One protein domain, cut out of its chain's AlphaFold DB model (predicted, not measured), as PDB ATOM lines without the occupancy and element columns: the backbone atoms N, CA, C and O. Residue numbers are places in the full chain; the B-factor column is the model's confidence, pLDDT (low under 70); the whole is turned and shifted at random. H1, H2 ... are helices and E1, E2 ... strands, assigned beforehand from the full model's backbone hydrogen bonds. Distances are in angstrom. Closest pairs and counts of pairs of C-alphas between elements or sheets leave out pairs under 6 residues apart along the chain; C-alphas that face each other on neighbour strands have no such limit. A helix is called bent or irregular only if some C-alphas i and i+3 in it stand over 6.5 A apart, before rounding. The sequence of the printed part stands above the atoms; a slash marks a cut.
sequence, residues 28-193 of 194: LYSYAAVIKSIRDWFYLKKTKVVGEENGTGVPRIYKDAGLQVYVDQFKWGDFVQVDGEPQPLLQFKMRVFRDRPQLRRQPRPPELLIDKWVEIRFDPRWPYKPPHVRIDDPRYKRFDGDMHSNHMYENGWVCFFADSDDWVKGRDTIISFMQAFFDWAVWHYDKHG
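This is residues 28 to 193 of the 194 residues of an uncharacterized protein of Candidatus Woesebacteria bacterium (UniProt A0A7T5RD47). A twisted sheet, built round the long hairpin of E3 and E4, has two helices packed on it: H1 along its strands, and H3, the longest helix, which begins beside H1. The E4 to E5 hairpin reaches far out in its link, residues 99 to 110. The printed part has 166 residues, in the order H1 E1 E2 E3 E4 E5 E6 H2 H3; its class is mixed and its sheet branched and antiparallel. It is compact, with a radius of gyration of the C-alphas of 16.8 A and spans of 58 by 44 by 30 A.

H1, residues 31 to 42, begins at C-alpha (120.065, -16.315, -7.985) and is 16.9 A long. E1 is 52 to 54, E2 60 to 62. E3, 67 to 82, spans 34.8 A and bends by 82 degrees at residue 77. E4, 85 to 98, spans 39.8 A; E5, 111 to 121, 29.5 A; E6 is 132 to 136. H2, 138 to 142, is irregular, but only just: C-alphas 139 and 142 are 6.7 A apart. H3, 174 to 192, is 26.0 A long and ends at C-alpha (124.298, -23.985, 24.851).

E2 to E6 form a meander, each strand the antiparallel neighbour of the one before: N 62 and O 67 are 2.9 A apart, N 91 and O 75 2.8 A, N 92 and O 118 2.9 A, N 119 and O 134 2.8 A. E1 and E2 are on one side of E3, E4 on the other; N 53 and O 74 are 2.8 A apart. H1 is on the sheet at a height of 8.8 A. H3 is on it too, and touches H1 with residues 174 to 175 alone, closest at the C-alphas of Ile 38 and Ile 175, 6.7 A. H2 is not on the sheet. Every O i to N i+4 pair is within hydrogen-bond range in H1 and H3; H2 has 0 of 1, and 1 of 2 O i to N i+3 pairs.

The C-alphas farthest apart are those of Gly 84 and Arg 105, 59.3 A. The printed part has no cut; the links E4 to E5 and H2 to H3 are long. Mean pLDDT of the printed part is 74.8, with 48 residues under 70, among them 45 to 57 and 141 to 150.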
ATOM      1  N   LEU A  28     122.955  -6.772  -8.999       39.66
ATOM      2  CA  LEU A  28     123.193  -7.507  -7.742       39.66
ATOM      3  C   LEU A  28     122.408  -8.820  -7.516       39.66
ATOM      4  O   LEU A  28     122.762  -9.538  -6.584       39.66
ATOM      5  N   TYR A  29     121.405  -9.207  -8.321       48.75
ATOM      6  CA  TYR A  29     120.384 -10.146  -7.795       48.75
ATOM      7  C   TYR A  29     119.863 -11.274  -8.699       48.75
ATOM      8  O   TYR A  29     118.752 -11.754  -8.494       48.75
ATOM      9  N   SER A  30     120.654 -11.810  -9.634       63.66
ATOM     10  CA  SER A  30     120.298 -13.140 -10.171       63.66
ATOM     11  C   SER A  30     120.685 -14.226  -9.160       63.66
ATOM     12  O   SER A  30     121.808 -14.229  -8.654       63.66
ATOM     13  N   TYR A  31     119.790 -15.175  -8.877       67.38
ATOM     14  CA  TYR A  31     120.065 -16.315  -7.985       67.38
ATOM     15  C   TYR A  31     121.374 -17.043  -8.366       67.38
ATOM     16  O   TYR A  31     122.171 -17.419  -7.513       67.38
ATOM     17  N   ALA A  32     121.694 -17.111  -9.661       68.44
ATOM     18  CA  ALA A  32     122.963 -17.640 -10.159       68.44
ATOM     19  C   ALA A  32     124.209 -16.847  -9.699       68.44
ATOM     20  O   ALA A  32     125.255 -17.446  -9.445       68.44
ATOM     21  N   ALA A  33     124.127 -15.516  -9.591       70.00
ATOM     22  CA  ALA A  33     125.213 -14.685  -9.066       70.00
ATOM     23  C   ALA A  33     125.415 -14.909  -7.561       70.00
ATOM     24  O   ALA A  33     126.555 -15.013  -7.116       70.00
ATOM     25  N   VAL A  34     124.322 -15.067  -6.807       74.88
ATOM     26  CA  VAL A  34     124.342 -15.428  -5.380       74.88
ATOM     27  C   VAL A  34     125.051 -16.772  -5.187       74.88
ATOM     28  O   VAL A  34     126.040 -16.847  -4.459       74.88
ATOM     29  N   ILE A  35     124.626 -17.812  -5.913       75.88
ATOM     30  CA  ILE A  35     125.246 -19.144  -5.856       75.88
ATOM     31  C   ILE A  35     126.723 -19.098  -6.263       75.88
ATOM     32  O   ILE A  35     127.565 -19.707  -5.603       75.88
ATOM     33  N   LYS A  36     127.067 -18.352  -7.322       76.44
ATOM     34  CA  LYS A  36     128.463 -18.154  -7.728       76.44
ATOM     35  C   LYS A  36     129.286 -17.545  -6.592       76.44
ATOM     36  O   LYS A  36     130.369 -18.056  -6.325       76.44
ATOM     37  N   SER A  37     128.791 -16.497  -5.936       77.56
ATOM     38  CA  SER A  37     129.496 -15.847  -4.828       77.56
ATOM     39  C   SER A  37     129.750 -16.812  -3.673       77.56
ATOM     40  O   SER A  37     130.870 -16.858  -3.175       77.56
ATOM     41  N   ILE A  38     128.768 -17.634  -3.290       78.38
ATOM     42  CA  ILE A  38     128.943 -18.635  -2.223       78.38
ATOM     43  C   ILE A  38     129.964 -19.700  -2.632       78.38
ATOM     44  O   ILE A  38     130.879 -20.010  -1.869       78.38
ATOM     45  N   ARG A  39     129.848 -20.233  -3.854       77.38
ATOM     46  CA  ARG A  39     130.781 -21.237  -4.381       77.38
ATOM     47  C   ARG A  39     132.216 -20.714  -4.388       77.38
ATOM     48  O   ARG A  39     133.123 -21.411  -3.943       77.38
ATOM     49  N   ASP A  40     132.409 -19.498  -4.895       80.44
ATOM     50  CA  ASP A  40     133.717 -18.853  -4.971       80.44
ATOM     51  C   ASP A  40     134.252 -18.559  -3.557       80.44
ATOM     52  O   ASP A  40     135.437 -18.758  -3.298       80.44
ATOM     53  N   TRP A  41     133.381 -18.176  -2.616       78.94
ATOM     54  CA  TRP A  41     133.750 -17.969  -1.219       78.94
ATOM     55  C   TRP A  41     134.288 -19.267  -0.598       78.94
ATOM     56  O   TRP A  41     135.403 -19.273  -0.084       78.94
ATOM     57  N   PHE A  42     133.589 -20.393  -0.717       75.75
ATOM     58  CA  PHE A  42     134.075 -21.675  -0.185       75.75
ATOM     59  C   PHE A  42     135.134 -22.375  -1.043       75.75
ATOM     60  O   PHE A  42     135.637 -23.422  -0.641       75.75
ATOM     61  N   TYR A  43     135.508 -21.817  -2.198       77.00
ATOM     62  CA  TYR A  43     136.393 -22.467  -3.172       77.00
ATOM     63  C   TYR A  43     135.901 -23.866  -3.589       77.00
ATOM     64  O   TYR A  43     136.695 -24.784  -3.811       77.00
ATOM     65  N   LEU A  44     134.582 -24.042  -3.697       73.31
ATOM     66  CA  LEU A  44     133.996 -25.324  -4.077       73.31
ATOM     67  C   LEU A  44     134.289 -25.609  -5.553       73.31
ATOM     68  O   LEU A  44     134.061 -24.776  -6.437       73.31
ATOM     69  N   LYS A  45     134.813 -26.806  -5.824       69.31
ATOM     70  CA  LYS A  45     135.073 -27.261  -7.190       69.31
ATOM     71  C   LYS A  45     133.761 -27.648  -7.849       69.31
ATOM     72  O   LYS A  45     133.035 -28.454  -7.285       69.31
ATOM     73  N   LYS A  46     133.556 -27.150  -9.074       65.94
ATOM     74  CA  LYS A  46     132.459 -27.579  -9.943       65.94
ATOM     75  C   LYS A  46     132.470 -29.095 -10.117       65.94
ATOM     76  O   LYS A  46     133.459 -29.639 -10.617       65.94
ATOM     77  N   THR A  47     131.380 -29.762  -9.778       65.31
ATOM     78  CA  THR A  47     131.157 -31.154 -10.150       65.31
ATOM     79  C   THR A  47     130.525 -31.243 -11.537       65.31
ATOM     80  O   THR A  47     130.224 -30.241 -12.192       65.31
ATOM     81  N   LYS A  48     130.363 -32.476 -12.027       63.72
ATOM     82  CA  LYS A  48     129.651 -32.747 -13.282       63.72
ATOM     83  C   LYS A  48     128.130 -32.624 -13.132       63.72
ATOM     84  O   LYS A  48     127.445 -32.559 -14.147       63.72
ATOM     85  N   VAL A  49     127.614 -32.620 -11.903       64.25
ATOM     86  CA  VAL A  49     126.180 -32.564 -11.612       64.25
ATOM     87  C   VAL A  49     125.800 -31.106 -11.377       64.25
ATOM     88  O   VAL A  49     126.338 -30.442 -10.497       64.25
ATOM     89  N   VAL A  50     124.891 -30.581 -12.199       63.62
ATOM     90  CA  VAL A  50     124.360 -29.227 -12.000       63.62
ATOM     91  C   VAL A  50     123.580 -29.204 -10.694       63.62
ATOM     92  O   VAL A  50     122.781 -30.100 -10.446       63.62
ATOM     93  N   GLY A  51     123.806 -28.178  -9.879       64.19
ATOM     94  CA  GLY A  51     123.121 -28.054  -8.599       64.19
ATOM     95  C   GLY A  51     123.809 -28.774  -7.445       64.19
ATOM     96  O   GLY A  51     123.393 -28.593  -6.313       64.19
ATOM     97  N   GLU A  52     124.890 -29.523  -7.669       67.00
ATOM     98  CA  GLU A  52     125.616 -30.192  -6.588       67.00
ATOM     99  C   GLU A  52     127.114 -29.924  -6.678       67.00
ATOM    100  O   GLU A  52     127.724 -30.015  -7.740       67.00
ATOM    101  N   GLU A  53     127.728 -29.621  -5.541       69.50
ATOM    102  CA  GLU A  53     129.168 -29.477  -5.402       69.50
ATOM    103  C   GLU A  53     129.656 -30.388  -4.270       69.50
ATOM    104  O   GLU A  53     129.147 -30.344  -3.148       69.50
ATOM    105  N   ASN A  54     130.640 -31.233  -4.581       61.59
ATOM    106  CA  ASN A  54     131.205 -32.227  -3.676       61.59
ATOM    107  C   ASN A  54     132.711 -31.989  -3.558       61.59
ATOM    108  O   ASN A  54     133.451 -32.099  -4.539       61.59
ATOM    109  N   GLY A  55     133.164 -31.676  -2.349       63.12
ATOM    110  CA  GLY A  55     134.567 -31.451  -2.035       63.12
ATOM    111  C   GLY A  55     134.720 -30.518  -0.845       63.12
ATOM    112  O   GLY A  55     133.978 -29.553  -0.709       63.12
ATOM    113  N   THR A  56     135.703 -30.791   0.014       58.22
ATOM    114  CA  THR A  56     135.995 -29.951   1.178       58.22
ATOM    115  C   THR A  56     136.483 -28.581   0.708       58.22
ATOM    116  O   THR A  56     137.598 -28.463   0.196       58.22
ATOM    117  N   GLY A  57     135.631 -27.561   0.842       63.53
ATOM    118  CA  GLY A  57     136.000 -26.172   0.592       63.53
ATOM    119  C   GLY A  57     137.108 -25.688   1.533       63.53
ATOM    120  O   GLY A  57     137.469 -26.362   2.502       63.53
ATOM    121  N   VAL A  58     137.656 -24.502   1.262       75.19
ATOM    122  CA  VAL A  58     138.639 -23.883   2.168       75.19
ATOM    123  C   VAL A  58     137.948 -23.563   3.499       75.19
ATOM    124  O   VAL A  58     136.922 -22.873   3.478       75.19
ATOM    125  N   PRO A  59     138.487 -24.020   4.648       74.81
ATOM    126  CA  PRO A  59     137.880 -23.731   5.937       74.81
ATOM    127  C   PRO A  59     137.829 -22.237   6.225       74.81
ATOM    128  O   PRO A  59     138.719 -21.463   5.855       74.81
ATOM    129  N   ARG A  60     136.797 -21.840   6.960       80.69
ATOM    130  CA  ARG A  60     136.712 -20.539   7.612       80.69
ATOM    131  C   ARG A  60     137.230 -20.664   9.031       80.69
ATOM    132  O   ARG A  60     136.739 -21.475   9.808       80.69
ATOM    133  N   ILE A  61     138.275 -19.897   9.325       76.31
ATOM    134  CA  ILE A  61     139.001 -19.969  10.590       76.31
ATOM    135  C   ILE A  61     138.474 -18.879  11.514       76.31
ATOM    136  O   ILE A  61     138.625 -17.693  11.223       76.31
ATOM    137  N   TYR A  62     137.937 -19.300  12.651       71.00
ATOM    138  CA  TYR A  62     137.502 -18.448  13.749       71.00
ATOM    139  C   TYR A  62     138.563 -18.528  14.848       71.00
ATOM    140  O   TYR A  62     138.470 -19.330  15.779       71.00
ATOM    141  N   LYS A  63     139.637 -17.744  14.664       64.19
ATOM    142  CA  LYS A  63     140.883 -17.840  15.447       64.19
ATOM    143  C   LYS A  63     140.658 -17.668  16.946       64.19
ATOM    144  O   LYS A  63     141.227 -18.435  17.716       64.19
ATOM    145  N   ASP A  64     139.804 -16.726  17.336       65.25
ATOM    146  CA  ASP A  64     139.572 -16.401  18.748       65.25
ATOM    147  C   ASP A  64     138.857 -17.534  19.504       65.25
ATOM    148  O   ASP A  64     139.019 -17.668  20.713       65.25
ATOM    149  N   ALA A  65     138.135 -18.402  18.784       64.75
ATOM    150  CA  ALA A  65     137.480 -19.585  19.337       64.75
ATOM    151  C   ALA A  65     138.287 -20.885  19.135       64.75
ATOM    152  O   ALA A  65     137.904 -21.935  19.647       64.75
ATOM    153  N   GLY A  66     139.389 -20.854  18.371       73.25
ATOM    154  CA  GLY A  66     140.122 -22.064  17.976       73.25
ATOM    155  C   GLY A  66     139.287 -23.021  17.114       73.25
ATOM    156  O   GLY A  66     139.456 -24.242  17.201       73.25
ATOM    157  N   LEU A  67     138.357 -22.472  16.323       79.62
ATOM    158  CA  LEU A  67     137.392 -23.234  15.533       79.62
ATOM    159  C   LEU A  67     137.607 -23.073  14.029       79.62
ATOM    160  O   LEU A  67     137.990 -22.013  13.531       79.62
ATOM    161  N   GLN A  68     137.314 -24.143  13.298       83.69
ATOM    162  CA  GLN A  68     137.394 -24.205  11.845       83.69
ATOM    163  C   GLN A  68     136.063 -24.707  11.285       83.69
ATOM    164  O   GLN A  68     135.631 -25.817  11.596       83.69
ATOM    165  N   VAL A  69     135.417 -23.894  10.454       83.38
ATOM    166  CA  VAL A  69     134.146 -24.216   9.796       83.38
ATOM    167  C   VAL A  69     134.411 -24.643   8.358       83.38
ATOM    168  O   VAL A  69     135.046 -23.921   7.590       83.38
ATOM    169  N   TYR A  70     133.886 -25.797   7.972       85.06
ATOM    170  CA  TYR A  70     133.978 -26.357   6.634       85.06
ATOM    171  C   TYR A  70     132.592 -26.515   6.023       85.06
ATOM    172  O   TYR A  70     131.625 -26.858   6.706       85.06
ATOM    173  N   VAL A  71     132.545 -26.337   4.704       83.50
ATOM    174  CA  VAL A  71     131.440 -26.767   3.853       83.50
ATOM    175  C   VAL A  71     132.008 -27.751   2.836       83.50
ATOM    176  O   VAL A  71     132.860 -27.375   2.030       83.50
ATOM    177  N   ASP A  72     131.609 -29.021   2.926       76.62
ATOM    178  CA  ASP A  72     132.141 -30.111   2.090       76.62
ATOM    179  C   ASP A  72     131.137 -30.674   1.074       76.62
ATOM    180  O   ASP A  72     131.535 -31.268   0.067       76.62
ATOM    181  N   GLN A  73     129.845 -30.453   1.315       83.62
ATOM    182  CA  GLN A  73     128.761 -30.749   0.385       83.62
ATOM    183  C   GLN A  73     127.863 -29.528   0.263       83.62
ATOM    184  O   GLN A  73     127.532 -28.884   1.258       83.62
ATOM    185  N   PHE A  74     127.463 -29.217  -0.958       83.94
ATOM    186  CA  PHE A  74     126.668 -28.041  -1.271       83.94
ATOM    187  C   PHE A  74     125.694 -28.389  -2.392       83.94
ATOM    188  O   PHE A  74     126.090 -28.956  -3.406       83.94
ATOM    189  N   LYS A  75     124.419 -28.071  -2.199       84.50
ATOM    190  CA  LYS A  75     123.323 -28.364  -3.117       84.50
ATOM    191  C   LYS A  75     122.488 -27.114  -3.346       84.50
ATOM    192  O   LYS A  75     122.186 -26.387  -2.404       84.50
ATOM    193  N   TRP A  76     122.127 -26.854  -4.591       77.94
ATOM    194  CA  TRP A  76     121.374 -25.684  -5.016       77.94
ATOM    195  C   TRP A  76     120.530 -26.014  -6.246       77.94
ATOM    196  O   TRP A  76     120.863 -26.909  -7.016       77.94
ATOM    197  N   GLY A  77     119.458 -25.254  -6.464       66.25
ATOM    198  CA  GLY A  77     118.542 -25.475  -7.593       66.25
ATOM    199  C   GLY A  77     117.270 -26.239  -7.228       66.25
ATOM    200  O   GLY A  77     116.389 -26.367  -8.075       66.25
ATOM    201  N   ASP A  78     117.146 -26.659  -5.971       66.44
ATOM    202  CA  ASP A  78     115.887 -27.113  -5.392       66.44
ATOM    203  C   ASP A  78     115.019 -25.921  -4.956       66.44
ATOM    204  O   ASP A  78     115.476 -24.776  -4.846       66.44
ATOM    205  N   PHE A  79     113.747 -26.195  -4.692       70.25
ATOM    206  CA  PHE A  79     112.801 -25.242  -4.127       70.25
ATOM    207  C   PHE A  79     111.864 -25.947  -3.153       70.25
ATOM    208  O   PHE A  79     111.632 -27.154  -3.238       70.25
ATOM    209  N   VAL A  80     111.294 -25.168  -2.244       74.94
ATOM    210  CA  VAL A  80     110.205 -25.609  -1.371       74.94
ATOM    211  C   VAL A  80     108.983 -24.738  -1.610       74.94
ATOM    212  O   VAL A  80     109.111 -23.563  -1.936       74.94
ATOM    213  N   GLN A  81     107.796 -25.314  -1.461       70.44
ATOM    214  CA  GLN A  81     106.542 -24.567  -1.517       70.44
ATOM    215  C   GLN A  81     106.192 -24.096  -0.107       70.44
ATOM    216  O   GLN A  81     106.071 -24.923   0.799       70.44
ATOM    217  N   VAL A  82     106.049 -22.787   0.084       71.81
ATOM    218  CA  VAL A  82     105.622 -22.174   1.350       71.81
ATOM    219  C   VAL A  82     104.472 -21.237   1.024       71.81
ATOM    220  O   VAL A  82     104.637 -20.339   0.209       71.81
ATOM    221  N   ASP A  83     103.300 -21.493   1.603       77.31
ATOM    222  CA  ASP A  83     102.071 -20.727   1.343       77.31
ATOM    223  C   ASP A  83     101.710 -20.604  -0.151       77.31
ATOM    224  O   ASP A  83     101.148 -19.610  -0.599       77.31
ATOM    225  N   GLY A  84     102.034 -21.639  -0.935       70.38
ATOM    226  CA  GLY A  84     101.797 -21.683  -2.383       70.38
ATOM    227  C   GLY A  84     102.852 -20.970  -3.232       70.38
ATOM    228  O   GLY A  84     102.762 -21.016  -4.458       70.38
ATOM    229  N   GLU A  85     103.860 -20.364  -2.603       67.88
ATOM    230  CA  GLU A  85     104.948 -19.666  -3.281       67.88
ATOM    231  C   GLU A  85     106.231 -20.522  -3.307       67.88
ATOM    232  O   GLU A  85     106.662 -21.044  -2.267       67.88
ATOM    233  N   PRO A  86     106.891 -20.670  -4.473       67.00
ATOM    234  CA  PRO A  86     108.164 -21.370  -4.569       67.00
ATOM    235  C   PRO A  86     109.291 -20.530  -3.955       67.00
ATOM    236  O   PRO A  86     109.641 -19.463  -4.456       67.00
ATOM    237  N   GLN A  87     109.930 -21.050  -2.909       75.31
ATOM    238  CA  GLN A  87     111.117 -20.448  -2.307       75.31
ATOM    239  C   GLN A  87     112.375 -21.209  -2.736       75.31
ATOM    240  O   GLN A  87     112.463 -22.419  -2.488       75.31
ATOM    241  N   PRO A  88     113.364 -20.535  -3.360       78.81
ATOM    242  CA  PRO A  88     114.631 -21.159  -3.707       78.81
ATOM    243  C   PRO A  88     115.314 -21.751  -2.478       78.81
ATOM    244  O   PRO A  88     115.367 -21.122  -1.415       78.81
ATOM    245  N   LEU A  89     115.869 -22.946  -2.654       82.50
ATOM    246  CA  LEU A  89     116.515 -23.704  -1.601       82.50
ATOM    247  C   LEU A  89     118.006 -23.837  -1.874       82.50
ATOM    248  O   LEU A  89     118.440 -24.267  -2.944       82.50
ATOM    249  N   LEU A  90     118.790 -23.508  -0.861       86.88
ATOM    250  CA  LEU A  90     120.196 -23.843  -0.802       86.88
ATOM    251  C   LEU A  90     120.429 -24.766   0.386       86.88
ATOM    252  O   LEU A  90     119.971 -24.482   1.486       86.88
ATOM    253  N   GLN A  91     121.174 -25.842   0.187       91.25
ATOM    254  CA  GLN A  91     121.547 -26.745   1.266       91.25
ATOM    255  C   GLN A  91     123.048 -26.953   1.280       91.25
ATOM    256  O   GLN A  91     123.689 -27.050   0.237       91.25
ATOM    257  N   PHE A  92     123.632 -27.049   2.461       90.62
ATOM    258  CA  PHE A  92     125.034 -27.403   2.582       90.62
ATOM    259  C   PHE A  92     125.303 -28.164   3.864       90.62
ATOM    260  O   PHE A  92     124.593 -28.030   4.859       90.62
ATOM    261  N   LYS A  93     126.351 -28.977   3.838       90.94
ATOM    262  CA  LYS A  93     126.804 -29.716   5.001       90.94
ATOM    263  C   LYS A  93     127.853 -28.892   5.733       90.94
ATOM    264  O   LYS A  93     128.929 -28.630   5.202       90.94
ATOM    265  N   MET A  94     127.503 -28.450   6.935       91.00
ATOM    266  CA  MET A  94     128.368 -27.685   7.822       91.00
ATOM    267  C   MET A  94     129.108 -28.627   8.760       91.00
ATOM    268  O   MET A  94     128.493 -29.431   9.468       91.00
ATOM    269  N   ARG A  95     130.431 -28.468   8.809       88.75
ATOM    270  CA  ARG A  95     131.290 -29.165   9.759       88.75
ATOM    271  C   ARG A  95     132.133 -28.193  10.550       88.75
ATOM    272  O   ARG A  95     132.864 -27.406   9.960       88.75
ATOM    273  N   VAL A  96     132.055 -28.259  11.872       87.56
ATOM    274  CA  VAL A  96     132.850 -27.400  12.755       87.56
ATOM    275  C   VAL A  96     133.828 -28.257  13.528       87.56
ATOM    276  O   VAL A  96     133.433 -29.222  14.180       87.56
ATOM    277  N   PHE A  97     135.099 -27.894  13.444       87.62
ATOM    278  CA  PHE A  97     136.186 -28.552  14.140       87.62
ATOM    279  C   PHE A  97     136.818 -27.626  15.166       87.62
ATOM    280  O   PHE A  97     136.922 -26.424  14.932       87.62
ATOM    281  N   ARG A  98     137.295 -28.201  16.267       86.25
ATOM    282  CA  ARG A  98     138.101 -27.519  17.278       86.25
ATOM    283  C   ARG A  98     139.499 -28.091  17.321       86.25
ATOM    284  O   ARG A  98     139.676 -29.307  17.433       86.25
ATOM    285  N   ASP A  99     140.489 -27.211  17.299       82.00
ATOM    286  CA  ASP A  99     141.866 -27.630  17.513       82.00
ATOM    287  C   ASP A  99     142.035 -28.128  18.949       82.00
ATOM    288  O   ASP A  99     141.655 -27.472  19.921       82.00
ATOM    289  N   ARG A 100     142.602 -29.327  19.098       74.50
ATOM    290  CA  ARG A 100     142.902 -29.882  20.417       74.50
ATOM    291  C   ARG A 100     144.308 -29.456  20.832       74.50
ATOM    292  O   ARG A 100     145.246 -29.671  20.059       74.50
ATOM    293  N   PRO A 101     144.494 -28.920  22.053       69.88
ATOM    294  CA  PRO A 101     145.823 -28.593  22.543       69.88
ATOM    295  C   PRO A 101     146.706 -29.845  22.510       69.88
ATOM    296  O   PRO A 101     146.279 -30.948  22.872       69.88
ATOM    297  N   GLN A 102     147.944 -29.678  22.041       71.88
ATOM    298  CA  GLN A 102     148.899 -30.776  21.952       71.88
ATOM    299  C   GLN A 102     149.220 -31.288  23.359       71.88
ATOM    300  O   GLN A 102     149.849 -30.604  24.163       71.88
ATOM    301  N   LEU A 103     148.825 -32.523  23.653       60.50
ATOM    302  CA  LEU A 103     149.261 -33.231  24.851       60.50
ATOM    303  C   LEU A 103     150.422 -34.135  24.449       60.50
ATOM    304  O   LEU A 103     150.208 -35.169  23.824       60.50
ATOM    305  N   ARG A 104     151.639 -33.725  24.835       66.19
ATOM    306  CA  ARG A 104     152.912 -34.456  24.669       66.19
ATOM    307  C   ARG A 104     153.301 -34.752  23.215       66.19
ATOM    308  O   ARG A 104     153.010 -35.841  22.755       66.19
ATOM    309  N   ARG A 105     154.025 -33.846  22.534       70.62
ATOM    310  CA  ARG A 105     154.737 -34.017  21.225       70.62
ATOM    311  C   ARG A 105     153.998 -34.736  20.073       70.62
ATOM    312  O   ARG A 105     154.559 -34.867  18.992       70.62
ATOM    313  N   GLN A 106     152.766 -35.181  20.269       63.53
ATOM    314  CA  GLN A 106     151.940 -35.881  19.314       63.53
ATOM    315  C   GLN A 106     150.837 -34.911  18.895       63.53
ATOM    316  O   GLN A 106     150.069 -34.451  19.751       63.53
ATOM    317  N   PRO A 107     150.763 -34.566  17.601       71.62
ATOM    318  CA  PRO A 107     149.636 -33.821  17.073       71.62
ATOM    319  C   PRO A 107     148.361 -34.611  17.368       71.62
ATOM    320  O   PRO A 107     148.277 -35.799  17.052       71.62
ATOM    321  N   ARG A 108     147.370 -33.970  17.990       76.81
ATOM    322  CA  ARG A 108     146.037 -34.557  18.113       76.81
ATOM    323  C   ARG A 108     145.220 -34.144  16.898       76.81
ATOM    324  O   ARG A 108     145.281 -32.972  16.528       76.81
ATOM    325  N   PRO A 109     144.457 -35.067  16.291       80.62
ATOM    326  CA  PRO A 109     143.515 -34.669  15.264       80.62
ATOM    327  C   PRO A 109     142.501 -33.680  15.863       80.62
ATOM    328  O   PRO A 109     142.164 -33.800  17.054       80.62
ATOM    329  N   PRO A 110     142.030 -32.709  15.065       84.88
ATOM    330  CA  PRO A 110     141.004 -31.781  15.503       84.88
ATOM    331  C   PRO A 110     139.723 -32.538  15.865       84.88
ATOM    332  O   PRO A 110     139.420 -33.609  15.335       84.88
ATOM    333  N   GLU A 111     138.981 -31.989  16.812       88.06
ATOM    334  CA  GLU A 111     137.723 -32.545  17.283       88.06
ATOM    335  C   GLU A 111     136.572 -32.082  16.406       88.06
ATOM    336  O   GLU A 111     136.371 -30.881  16.270       88.06
ATOM    337  N   LEU A 112     135.797 -33.012  15.852       88.81
ATOM    338  CA  LEU A 112     134.544 -32.681  15.181       88.81
ATOM    339  C   LEU A 112     133.483 -32.342  16.234       88.81
ATOM    340  O   LEU A 112     133.118 -33.200  17.035       88.81
ATOM    341  N   LEU A 113     133.007 -31.101  16.218       84.69
ATOM    342  CA  LEU A 113     131.984 -30.593  17.132       84.69
ATOM    343  C   LEU A 113     130.593 -30.618  16.498       84.69
ATOM    344  O   LEU A 113     129.639 -31.077  17.118       84.69
ATOM    345  N   ILE A 114     130.486 -30.155  15.250       87.56
ATOM    346  CA  ILE A 114     129.218 -30.058  14.520       87.56
ATOM    347  C   ILE A 114     129.359 -30.794  13.193       87.56
ATOM    348  O   ILE A 114     130.339 -30.587  12.483       87.56
ATOM    349  N   ASP A 115     128.373 -31.624  12.851       91.00
ATOM    350  CA  ASP A 115     128.233 -32.276  11.545       91.00
ATOM    351  C   ASP A 115     126.749 -32.301  11.161       91.00
ATOM    352  O   ASP A 115     126.005 -33.199  11.573       91.00
ATOM    353  N   LYS A 116     126.283 -31.248  10.478       90.56
ATOM    354  CA  LYS A 116     124.851 -31.015  10.233       90.56
ATOM    355  C   LYS A 116     124.590 -30.494   8.831       90.56
ATOM    356  O   LYS A 116     125.380 -29.731   8.278       90.56
ATOM    357  N   TRP A 117     123.445 -30.880   8.282       92.38
ATOM    358  CA  TRP A 117     122.900 -30.207   7.113       92.38
ATOM    359  C   TRP A 117     122.278 -28.882   7.532       92.38
ATOM    360  O   TRP A 117     121.592 -28.786   8.547       92.38
ATOM    361  N   VAL A 118     122.543 -27.866   6.731       92.69
ATOM    362  CA  VAL A 118     122.004 -26.523   6.861       92.69
ATOM    363  C   VAL A 118     121.219 -26.225   5.603       92.69
ATOM    364  O   VAL A 118     121.637 -26.564   4.496       92.69
ATOM    365  N   GLU A 119     120.081 -25.584   5.782       92.69
ATOM    366  CA  GLU A 119     119.169 -25.188   4.731       92.69
ATOM    367  C   GLU A 119     118.987 -23.677   4.781       92.69
ATOM    368  O   GLU A 119     118.667 -23.128   5.828       92.69
ATOM    369  N   ILE A 120     119.174 -23.007   3.652       90.62
ATOM    370  CA  ILE A 120     118.891 -21.590   3.460       90.62
ATOM    371  C   ILE A 120     117.717 -21.482   2.486       90.62
ATOM    372  O   ILE A 120     117.813 -21.919   1.336       90.62
ATOM    373  N   ARG A 121     116.620 -20.877   2.943       88.19
ATOM    374  CA  ARG A 121     115.458 -20.522   2.123       88.19
ATOM    375  C   ARG A 121     115.485 -19.044   1.808       88.19
ATOM    376  O   ARG A 121     115.624 -18.221   2.708       88.19
ATOM    377  N   PHE A 122     115.320 -18.702   0.543       81.44
ATOM    378  CA  PHE A 122     115.273 -17.307   0.126       81.44
ATOM    379  C   PHE A 122     113.837 -16.788   0.220       81.44
ATOM    380  O   PHE A 122     112.936 -17.370  -0.384       81.44
ATOM    381  N   ASP A 123     113.634 -15.698   0.971       79.50
ATOM    382  CA  ASP A 123     112.342 -15.000   1.029       79.50
ATOM    383  C   ASP A 123     111.945 -14.565  -0.399       79.50
ATOM    384  O   ASP A 123     112.814 -14.125  -1.160       79.50
ATOM    385  N   PRO A 124     110.662 -14.654  -0.793       71.81
ATOM    386  CA  PRO A 124     110.202 -14.200  -2.110       71.81
ATOM    387  C   PRO A 124     110.524 -12.727  -2.404       71.81
ATOM    388  O   PRO A 124     110.665 -12.326  -3.556       71.81
ATOM    389  N   ARG A 125     110.678 -11.913  -1.355       73.62
ATOM    390  CA  ARG A 125     111.087 -10.508  -1.413       73.62
ATOM    391  C   ARG A 125     112.600 -10.352  -1.335       73.62
ATOM    392  O   ARG A 125     113.068  -9.240  -1.114       73.62
ATOM    393  N   TRP A 126     113.397 -11.408  -1.483       73.50
ATOM    394  CA  TRP A 126     114.840 -11.269  -1.636       73.50
ATOM    395  C   TRP A 126     115.127 -10.291  -2.785       73.50
ATOM    396  O   TRP A 126     114.545 -10.411  -3.864       73.50
ATOM    397  N   PRO A 127     116.000  -9.296  -2.582       72.50
ATOM    398  CA  PRO A 127     116.920  -9.106  -1.451       72.50
ATOM    399  C   PRO A 127     116.482  -8.091  -0.395       72.50
ATOM    400  O   PRO A 127     117.290  -7.628   0.408       72.50
ATOM    401  N   TYR A 128     115.224  -7.672  -0.432       73.56
ATOM    402  CA  TYR A 128     114.652  -6.720   0.516       73.56
ATOM    403  C   TYR A 128     114.494  -7.321   1.914       73.56
ATOM    404  O   TYR A 128     114.452  -6.580   2.892       73.56
ATOM    405  N   LYS A 129     114.415  -8.651   2.010       76.00
ATOM    406  CA  LYS A 129     114.444  -9.410   3.260       76.00
ATOM    407  C   LYS A 129     115.598 -10.417   3.236       76.00
ATOM    408  O   LYS A 129     115.923 -10.911   2.149       76.00
ATOM    409  N   PRO A 130     116.221 -10.709   4.393       82.38
ATOM    410  CA  PRO A 130     117.241 -11.744   4.482       82.38
ATOM    411  C   PRO A 130     116.624 -13.120   4.183       82.38
ATOM    412  O   PRO A 130     115.415 -13.302   4.345       82.38
ATOM    413  N   PRO A 131     117.421 -14.109   3.753       86.81
ATOM    414  CA  PRO A 131     116.953 -15.479   3.699       86.81
ATOM    415  C   PRO A 131     116.776 -16.022   5.122       86.81
ATOM    416  O   PRO A 131     117.319 -15.494   6.090       86.81
ATOM    417  N   HIS A 132     116.044 -17.118   5.250       88.06
ATOM    418  CA  HIS A 132     115.925 -17.859   6.499       88.06
ATOM    419  C   HIS A 132     116.885 -19.042   6.490       88.06
ATOM    420  O   HIS A 132     117.131 -19.633   5.439       88.06
ATOM    421  N   VAL A 133     117.401 -19.421   7.660       91.19
ATOM    422  CA  VAL A 133     118.290 -20.578   7.800       91.19
ATOM    423  C   VAL A 133     117.745 -21.570   8.817       91.19
ATOM    424  O   VAL A 133     117.272 -21.189   9.886       91.19
ATOM    425  N   ARG A 134     117.822 -22.851   8.472       90.50
ATOM    426  CA  ARG A 134     117.426 -23.981   9.304       90.50
ATOM    427  C   ARG A 134     118.597 -24.934   9.449       90.50
ATOM    428  O   ARG A 134     119.270 -25.243   8.467       90.50
ATOM    429  N   ILE A 135     118.815 -25.442  10.654       89.75
ATOM    430  CA  ILE A 135     119.761 -26.525  10.906       89.75
ATOM    431  C   ILE A 135     118.978 -27.823  11.065       89.75
ATOM    432  O   ILE A 135     118.082 -27.937  11.901       89.75
ATOM    433  N   ASP A 136     119.315 -28.816  10.246       87.88
ATOM    434  CA  ASP A 136     118.677 -30.124  10.281       87.88
ATOM    435  C   ASP A 136     119.250 -30.967  11.426       87.88
ATOM    436  O   ASP A 136     120.186 -31.757  11.270       87.88
ATOM    437  N   ASP A 137     118.692 -30.764  12.619       82.00
ATOM    438  CA  ASP A 137     118.986 -31.554  13.807       82.00
ATOM    439  C   ASP A 137     117.677 -32.081  14.425       82.00
ATOM    440  O   ASP A 137     116.790 -31.293  14.768       82.00
ATOM    441  N   PRO A 138     117.527 -33.412  14.597       78.94
ATOM    442  CA  PRO A 138     116.326 -34.014  15.171       78.94
ATOM    443  C   PRO A 138     115.921 -33.457  16.535       78.94
ATOM    444  O   PRO A 138     114.738 -33.497  16.870       78.94
ATOM    445  N   ARG A 139     116.877 -32.935  17.311       74.25
ATOM    446  CA  ARG A 139     116.610 -32.346  18.628       74.25
ATOM    447  C   ARG A 139     115.661 -31.156  18.542       74.25
ATOM    448  O   ARG A 139     114.891 -30.955  19.471       74.25
ATOM    449  N   TYR A 140     115.630 -30.455  17.410       73.81
ATOM    450  CA  TYR A 140     114.778 -29.279  17.229       73.81
ATOM    451  C   TYR A 140     113.395 -29.534  16.675       73.81
ATOM    452  O   TYR A 140     112.595 -28.611  16.565       73.81
ATOM    453  N   LYS A 141     113.073 -30.790  16.376       68.19
ATOM    454  CA  LYS A 141     111.741 -31.161  15.891       68.19
ATOM    455  C   LYS A 141     110.654 -31.081  16.969       68.19
ATOM    456  O   LYS A 141     109.494 -31.285  16.643       68.19
ATOM    457  N   ARG A 142     111.020 -30.897  18.244       60.62
ATOM    458  CA  ARG A 142     110.116 -31.030  19.402       60.62
ATOM    459  C   ARG A 142     110.108 -29.821  20.341       60.62
ATOM    460  O   ARG A 142     109.642 -29.960  21.466       60.62
ATOM    461  N   PHE A 143     110.675 -28.686  19.938       56.47
ATOM    462  CA  PHE A 143     110.534 -27.479  20.755       56.47
ATOM    463  C   PHE A 143     109.085 -27.015  20.653       56.47
ATOM    464  O   PHE A 143     108.563 -26.954  19.548       56.47
ATOM    465  N   ASP A 144     108.454 -26.783  21.801       48.28
ATOM    466  CA  ASP A 144     107.107 -26.219  21.903       48.28
ATOM    467  C   ASP A 144     107.224 -24.699  21.706       48.28
ATOM    468  O   ASP A 144     108.035 -24.048  22.375       48.28
ATOM    469  N   GLY A 145     106.454 -24.156  20.764       42.16
ATOM    470  CA  GLY A 145     106.611 -22.837  20.137       42.16
ATOM    471  C   GLY A 145     106.580 -21.607  21.040       42.16
ATOM    472  O   GLY A 145     106.890 -20.513  20.572       42.16
ATOM    473  N   ASP A 146     106.299 -21.773  22.329       44.03
ATOM    474  CA  ASP A 146     106.349 -20.696  23.321       44.03
ATOM    475  C   ASP A 146     107.745 -20.504  23.938       44.03
ATOM    476  O   ASP A 146     108.001 -19.511  24.623       44.03
ATOM    477  N   MET A 147     108.689 -21.416  23.683       46.69
ATOM    478  CA  MET A 147     110.073 -21.255  24.117       46.69
ATOM    479  C   MET A 147     110.941 -20.757  22.961       46.69
ATOM    480  O   MET A 147     111.557 -21.546  22.244       46.69
ATOM    481  N   HIS A 148     111.090 -19.430  22.862       52.38
ATOM    482  CA  HIS A 148     112.302 -18.791  22.326       52.38
ATOM    483  C   HIS A 148     113.504 -19.196  23.195       52.38
ATOM    484  O   HIS A 148     114.070 -18.405  23.948       52.38
ATOM    485  N   SER A 149     113.866 -20.471  23.166       54.91
ATOM    486  CA  SER A 149     115.020 -20.970  23.890       54.91
ATOM    487  C   SER A 149     116.230 -20.837  22.979       54.91
ATOM    488  O   SER A 149     116.251 -21.351  21.864       54.91
ATOM    489  N   ASN A 150     117.235 -20.108  23.459       62.84
ATOM    490  CA  ASN A 150     118.565 -20.065  22.859       62.84
ATOM    491  C   ASN A 150     118.602 -19.555  21.399       62.84
ATOM    492  O   ASN A 150     119.376 -20.051  20.596       62.84
ATOM    493  N   HIS A 151     117.812 -18.540  21.032       75.19
ATOM    494  CA  HIS A 151     117.895 -17.908  19.697       75.19
ATOM    495  C   HIS A 151     117.559 -18.841  18.523       75.19
ATOM    496  O   HIS A 151     118.120 -18.734  17.430       75.19
ATOM    497  N   MET A 152     116.620 -19.758  18.733       76.88
ATOM    498  CA  MET A 152     116.217 -20.704  17.708       76.88
ATOM    499  C   MET A 152     114.724 -21.041  17.847       76.88
ATOM    500  O   MET A 152     114.209 -21.168  18.955       76.88
ATOM    501  N   TYR A 153     114.024 -21.141  16.720       73.25
ATOM    502  CA  TYR A 153     112.607 -21.490  16.623       73.25
ATOM    503  C   TYR A 153     112.412 -23.002  16.410       73.25
ATOM    504  O   TYR A 153     113.362 -23.757  16.166       73.25
ATOM    505  N   GLU A 154     111.151 -23.446  16.449       73.06
ATOM    506  CA  GLU A 154     110.768 -24.827  16.147       73.06
ATOM    507  C   GLU A 154     111.363 -25.327  14.821       73.06
ATOM    508  O   GLU A 154     111.602 -24.570  13.881       73.06
ATOM    509  N   ASN A 155     111.583 -26.638  14.718       78.94
ATOM    510  CA  ASN A 155     112.119 -27.305  13.526       78.94
ATOM    511  C   ASN A 155     113.539 -26.869  13.113       78.94
ATOM    512  O   ASN A 155     113.998 -27.232  12.025       78.94
ATOM    513  N   GLY A 156     114.257 -26.163  13.991       83.44
ATOM    514  CA  GLY A 156     115.667 -25.809  13.815       83.44
ATOM    515  C   GLY A 156     115.892 -24.508  13.049       83.44
ATOM    516  O   GLY A 156     116.994 -24.293  12.545       83.44
ATOM    517  N   TRP A 157     114.862 -23.671  12.902       86.94
ATOM    518  CA  TRP A 157     114.972 -22.348  12.285       86.94
ATOM    519  C   TRP A 157     115.735 -21.398  13.195       86.94
ATOM    520  O   TRP A 157     115.398 -21.250  14.361       86.94
ATOM    521  N   VAL A 158     116.753 -20.726  12.681       86.50
ATOM    522  CA  VAL A 158     117.604 -19.866  13.504       86.50
ATOM    523  C   VAL A 158     117.003 -18.468  13.653       86.50
ATOM    524  O   VAL A 158     116.566 -17.871  12.672       86.50
ATOM    525  N   CYS A 159     117.059 -17.924  14.871       78.25
ATOM    526  CA  CYS A 159     116.697 -16.549  15.211       78.25
ATOM    527  C   CYS A 159     117.967 -15.738  15.526       78.25
ATOM    528  O   CYS A 159     118.292 -15.504  16.688       78.25
ATOM    529  N   PHE A 160     118.743 -15.370  14.500       73.25
ATOM    530  CA  PHE A 160     120.007 -14.636  14.697       73.25
ATOM    531  C   PHE A 160     119.978 -13.179  14.227       73.25
ATOM    532  O   PHE A 160     120.891 -12.425  14.549       73.25
ATOM    533  N   PHE A 161     118.931 -12.777  13.511       68.00
ATOM    534  CA  PHE A 161     118.595 -11.367  13.358       68.00
ATOM    535  C   PHE A 161     117.577 -11.029  14.436       68.00
ATOM    536  O   PHE A 161     116.548 -11.699  14.525       68.00
ATOM    537  N   ALA A 162     117.904 -10.052  15.283       50.78
ATOM    538  CA  ALA A 162     117.009  -9.630  16.354       50.78
ATOM    539  C   ALA A 162     115.760  -8.961  15.765       50.78
ATOM    540  O   ALA A 162     114.671  -9.157  16.292       50.78
ATOM    541  N   ASP A 163     115.924  -8.272  14.628       50.25
ATOM    542  CA  ASP A 163     114.851  -7.717  13.811       50.25
ATOM    543  C   ASP A 163     115.203  -7.761  12.316       50.25
ATOM    544  O   ASP A 163     116.369  -7.800  11.915       50.25
ATOM    545  N   SER A 164     114.190  -7.691  11.442       53.75
ATOM    546  CA  SER A 164     114.413  -7.622   9.987       53.75
ATOM    547  C   SER A 164     115.137  -6.349   9.522       53.75
ATOM    548  O   SER A 164     115.503  -6.263   8.351       53.75
ATOM    549  N   ASP A 165     115.318  -5.387  10.429       57.47
ATOM    550  CA  ASP A 165     115.986  -4.103  10.203       57.47
ATOM    551  C   ASP A 165     117.520  -4.209  10.296       57.47
ATOM    552  O   ASP A 165     118.228  -3.346   9.774       57.47
ATOM    553  N   ASP A 166     118.047  -5.301  10.867       67.69
ATOM    554  CA  ASP A 166     119.487  -5.605  10.857       67.69
ATOM    555  C   ASP A 166     120.003  -5.897   9.435       67.69
ATOM    556  O   ASP A 166     121.194  -5.747   9.145       67.69
ATOM    557  N   TRP A 167     119.095  -6.285   8.531       76.44
ATOM    558  CA  TRP A 167     119.366  -6.513   7.119       76.44
ATOM    559  C   TRP A 167     119.142  -5.241   6.294       76.44
ATOM    560  O   TRP A 167     118.016  -4.844   5.988       76.44
ATOM    561  N   VAL A 168     120.232  -4.621   5.851       74.56
ATOM    562  CA  VAL A 168     120.217  -3.377   5.080       74.56
ATOM    563  C   VAL A 168     120.425  -3.663   3.596       74.56
ATOM    564  O   VAL A 168     121.528  -3.983   3.130       74.56
ATOM    565  N   LYS A 169     119.356  -3.463   2.815       64.00
ATOM    566  CA  LYS A 169     119.383  -3.567   1.349       64.00
ATOM    567  C   LYS A 169     120.502  -2.696   0.762       64.00
ATOM    568  O   LYS A 169     120.557  -1.493   0.993       64.00
ATOM    569  N   GLY A 170     121.353  -3.303  -0.067       60.84
ATOM    570  CA  GLY A 170     122.441  -2.612  -0.775       60.84
ATOM    571  C   GLY A 170     123.760  -2.548   0.000       60.84
ATOM    572  O   GLY A 170     124.788  -2.263  -0.610       60.84
ATOM    573  N   ARG A 171     123.746  -2.874   1.298       72.50
ATOM    574  CA  ARG A 171     124.952  -3.112   2.100       72.50
ATOM    575  C   ARG A 171     125.187  -4.605   2.299       72.50
ATOM    576  O   ARG A 171     126.296  -5.087   2.076       72.50
ATOM    577  N   ASP A 172     124.143  -5.322   2.699       75.25
ATOM    578  CA  ASP A 172     124.263  -6.712   3.114       75.25
ATOM    579  C   ASP A 172     124.123  -7.671   1.924       75.25
ATOM    580  O   ASP A 172     123.409  -7.419   0.949       75.25
ATOM    581  N   THR A 173     124.888  -8.762   1.968       80.75
ATOM    582  CA  THR A 173     125.014  -9.753   0.894       80.75
ATOM    583  C   THR A 173     124.797 -11.152   1.450       80.75
ATOM    584  O   THR A 173     124.841 -11.376   2.656       80.75
ATOM    585  N   ILE A 174     124.635 -12.147   0.574       82.81
ATOM    586  CA  ILE A 174     124.569 -13.542   1.030       82.81
ATOM    587  C   ILE A 174     125.831 -13.972   1.795       82.81
ATOM    588  O   ILE A 174     125.760 -14.822   2.671       82.81
ATOM    589  N   ILE A 175     126.989 -13.374   1.497       83.38
ATOM    590  CA  ILE A 175     128.239 -13.695   2.190       83.38
ATOM    591  C   ILE A 175     128.225 -13.136   3.612       83.38
ATOM    592  O   ILE A 175     128.555 -13.873   4.535       83.38
ATOM    593  N   SER A 176     127.782 -11.887   3.805       80.88
ATOM    594  CA  SER A 176     127.656 -11.321   5.154       80.88
ATOM    595  C   SER A 176     126.589 -12.052   5.975       80.88
ATOM    596  O   SER A 176     126.818 -12.324   7.149       80.88
ATOM    597  N   PHE A 177     125.485 -12.477   5.343       85.62
ATOM    598  CA  PHE A 177     124.504 -13.378   5.956       85.62
ATOM    599  C   PHE A 177     125.152 -14.676   6.453       85.62
ATOM    600  O   PHE A 177     124.982 -15.057   7.608       85.62
ATOM    601  N   MET A 178     125.909 -15.366   5.590       85.88
ATOM    602  CA  MET A 178     126.528 -16.637   5.963       85.88
ATOM    603  C   MET A 178     127.586 -16.465   7.055       85.88
ATOM    604  O   MET A 178     127.694 -17.329   7.917       85.88
ATOM    605  N   GLN A 179     128.350 -15.367   7.045       82.56
ATOM    606  CA  GLN A 179     129.287 -15.043   8.125       82.56
ATOM    607  C   GLN A 179     128.563 -14.928   9.466       82.56
ATOM    608  O   GLN A 179     128.909 -15.660  10.388       82.56
ATOM    609  N   ALA A 180     127.514 -14.103   9.523       83.75
ATOM    610  CA  ALA A 180     126.705 -13.923  10.723       83.75
ATOM    611  C   ALA A 180     126.079 -15.243  11.203       83.75
ATOM    612  O   ALA A 180     126.086 -15.532  12.397       83.75
ATOM    613  N   PHE A 181     125.611 -16.089  10.282       87.81
ATOM    614  CA  PHE A 181     125.108 -17.418  10.623       87.81
ATOM    615  C   PHE A 181     126.186 -18.324  11.241       87.81
ATOM    616  O   PHE A 181     125.909 -19.005  12.225       87.81
ATOM    617  N   PHE A 182     127.403 -18.366  10.694       85.25
ATOM    618  CA  PHE A 182     128.467 -19.198  11.263       85.25
ATOM    619  C   PHE A 182     128.971 -18.670  12.603       85.25
ATOM    620  O   PHE A 182     129.217 -19.477  13.498       85.25
ATOM    621  N   ASP A 183     129.078 -17.347  12.751       81.50
ATOM    622  CA  ASP A 183     129.365 -16.702  14.034       81.50
ATOM    623  C   ASP A 183     128.317 -17.103  15.073       81.50
ATOM    624  O   ASP A 183     128.657 -17.560  16.167       81.50
ATOM    625  N   TRP A 184     127.038 -17.029  14.693       84.94
ATOM    626  CA  TRP A 184     125.934 -17.472  15.531       84.94
ATOM    627  C   TRP A 184     126.021 -18.966  15.858       84.94
ATOM    628  O   TRP A 184     125.901 -19.331  17.020       84.94
ATOM    629  N   ALA A 185     126.271 -19.842  14.880       83.88
ATOM    630  CA  ALA A 185     126.314 -21.290  15.096       83.88
ATOM    631  C   ALA A 185     127.451 -21.697  16.046       83.88
ATOM    632  O   ALA A 185     127.268 -22.558  16.908       83.88
ATOM    633  N   VAL A 186     128.613 -21.051  15.909       79.44
ATOM    634  CA  VAL A 186     129.763 -21.214  16.804       79.44
ATOM    635  C   VAL A 186     129.431 -20.730  18.213       79.44
ATOM    636  O   VAL A 186     129.640 -21.467  19.177       79.44
ATOM    637  N   TRP A 187     128.901 -19.513  18.337       81.06
ATOM    638  CA  TRP A 187     128.514 -18.940  19.623       81.06
ATOM    639  C   TRP A 187     127.448 -19.794  20.321       81.06
ATOM    640  O   TRP A 187     127.582 -20.117  21.501       81.06
ATOM    641  N   HIS A 188     126.425 -20.216  19.584       78.81
ATOM    642  CA  HIS A 188     125.327 -21.020  20.101       78.81
ATOM    643  C   HIS A 188     125.824 -22.384  20.596       78.81
ATOM    644  O   HIS A 188     125.436 -22.829  21.677       78.81
ATOM    645  N   TYR A 189     126.741 -23.023  19.858       77.62
ATOM    646  CA  TYR A 189     127.413 -24.244  20.306       77.62
ATOM    647  C   TYR A 189     128.188 -24.041  21.610       77.62
ATOM    648  O   TYR A 189     128.003 -24.812  22.551       77.62
ATOM    649  N   ASP A 190     129.021 -22.998  21.686       76.00
ATOM    650  CA  ASP A 190     129.825 -22.685  22.875       76.00
ATOM    651  C   ASP A 190     128.953 -22.438  24.118       76.00
ATOM    652  O   ASP A 190     129.253 -22.939  25.200       76.00
ATOM    653  N   LYS A 191     127.848 -21.696  23.966       74.62
ATOM    654  CA  LYS A 191     126.980 -21.301  25.087       74.62
ATOM    655  C   LYS A 191     125.993 -22.364  25.526       74.62
ATOM    656  O   LYS A 191     125.743 -22.495  26.723       74.62
ATOM    657  N   HIS A 192     125.424 -23.095  24.580       72.75
ATOM    658  CA  HIS A 192     124.298 -23.985  24.851       72.75
ATOM    659  C   HIS A 192     124.661 -25.463  24.708       72.75
ATOM    660  O   HIS A 192     123.798 -26.320  24.881       72.75
ATOM    661  N   GLY A 193     125.939 -25.773  24.451       61.03
ATOM    662  CA  GLY A 193     126.427 -27.149  24.348       61.03
ATOM    663  C   GLY A 193     125.753 -27.898  23.207       61.03
ATOM    664  O   GLY A 193     125.389 -29.065  23.361       61.03
TER     665      GLY A 193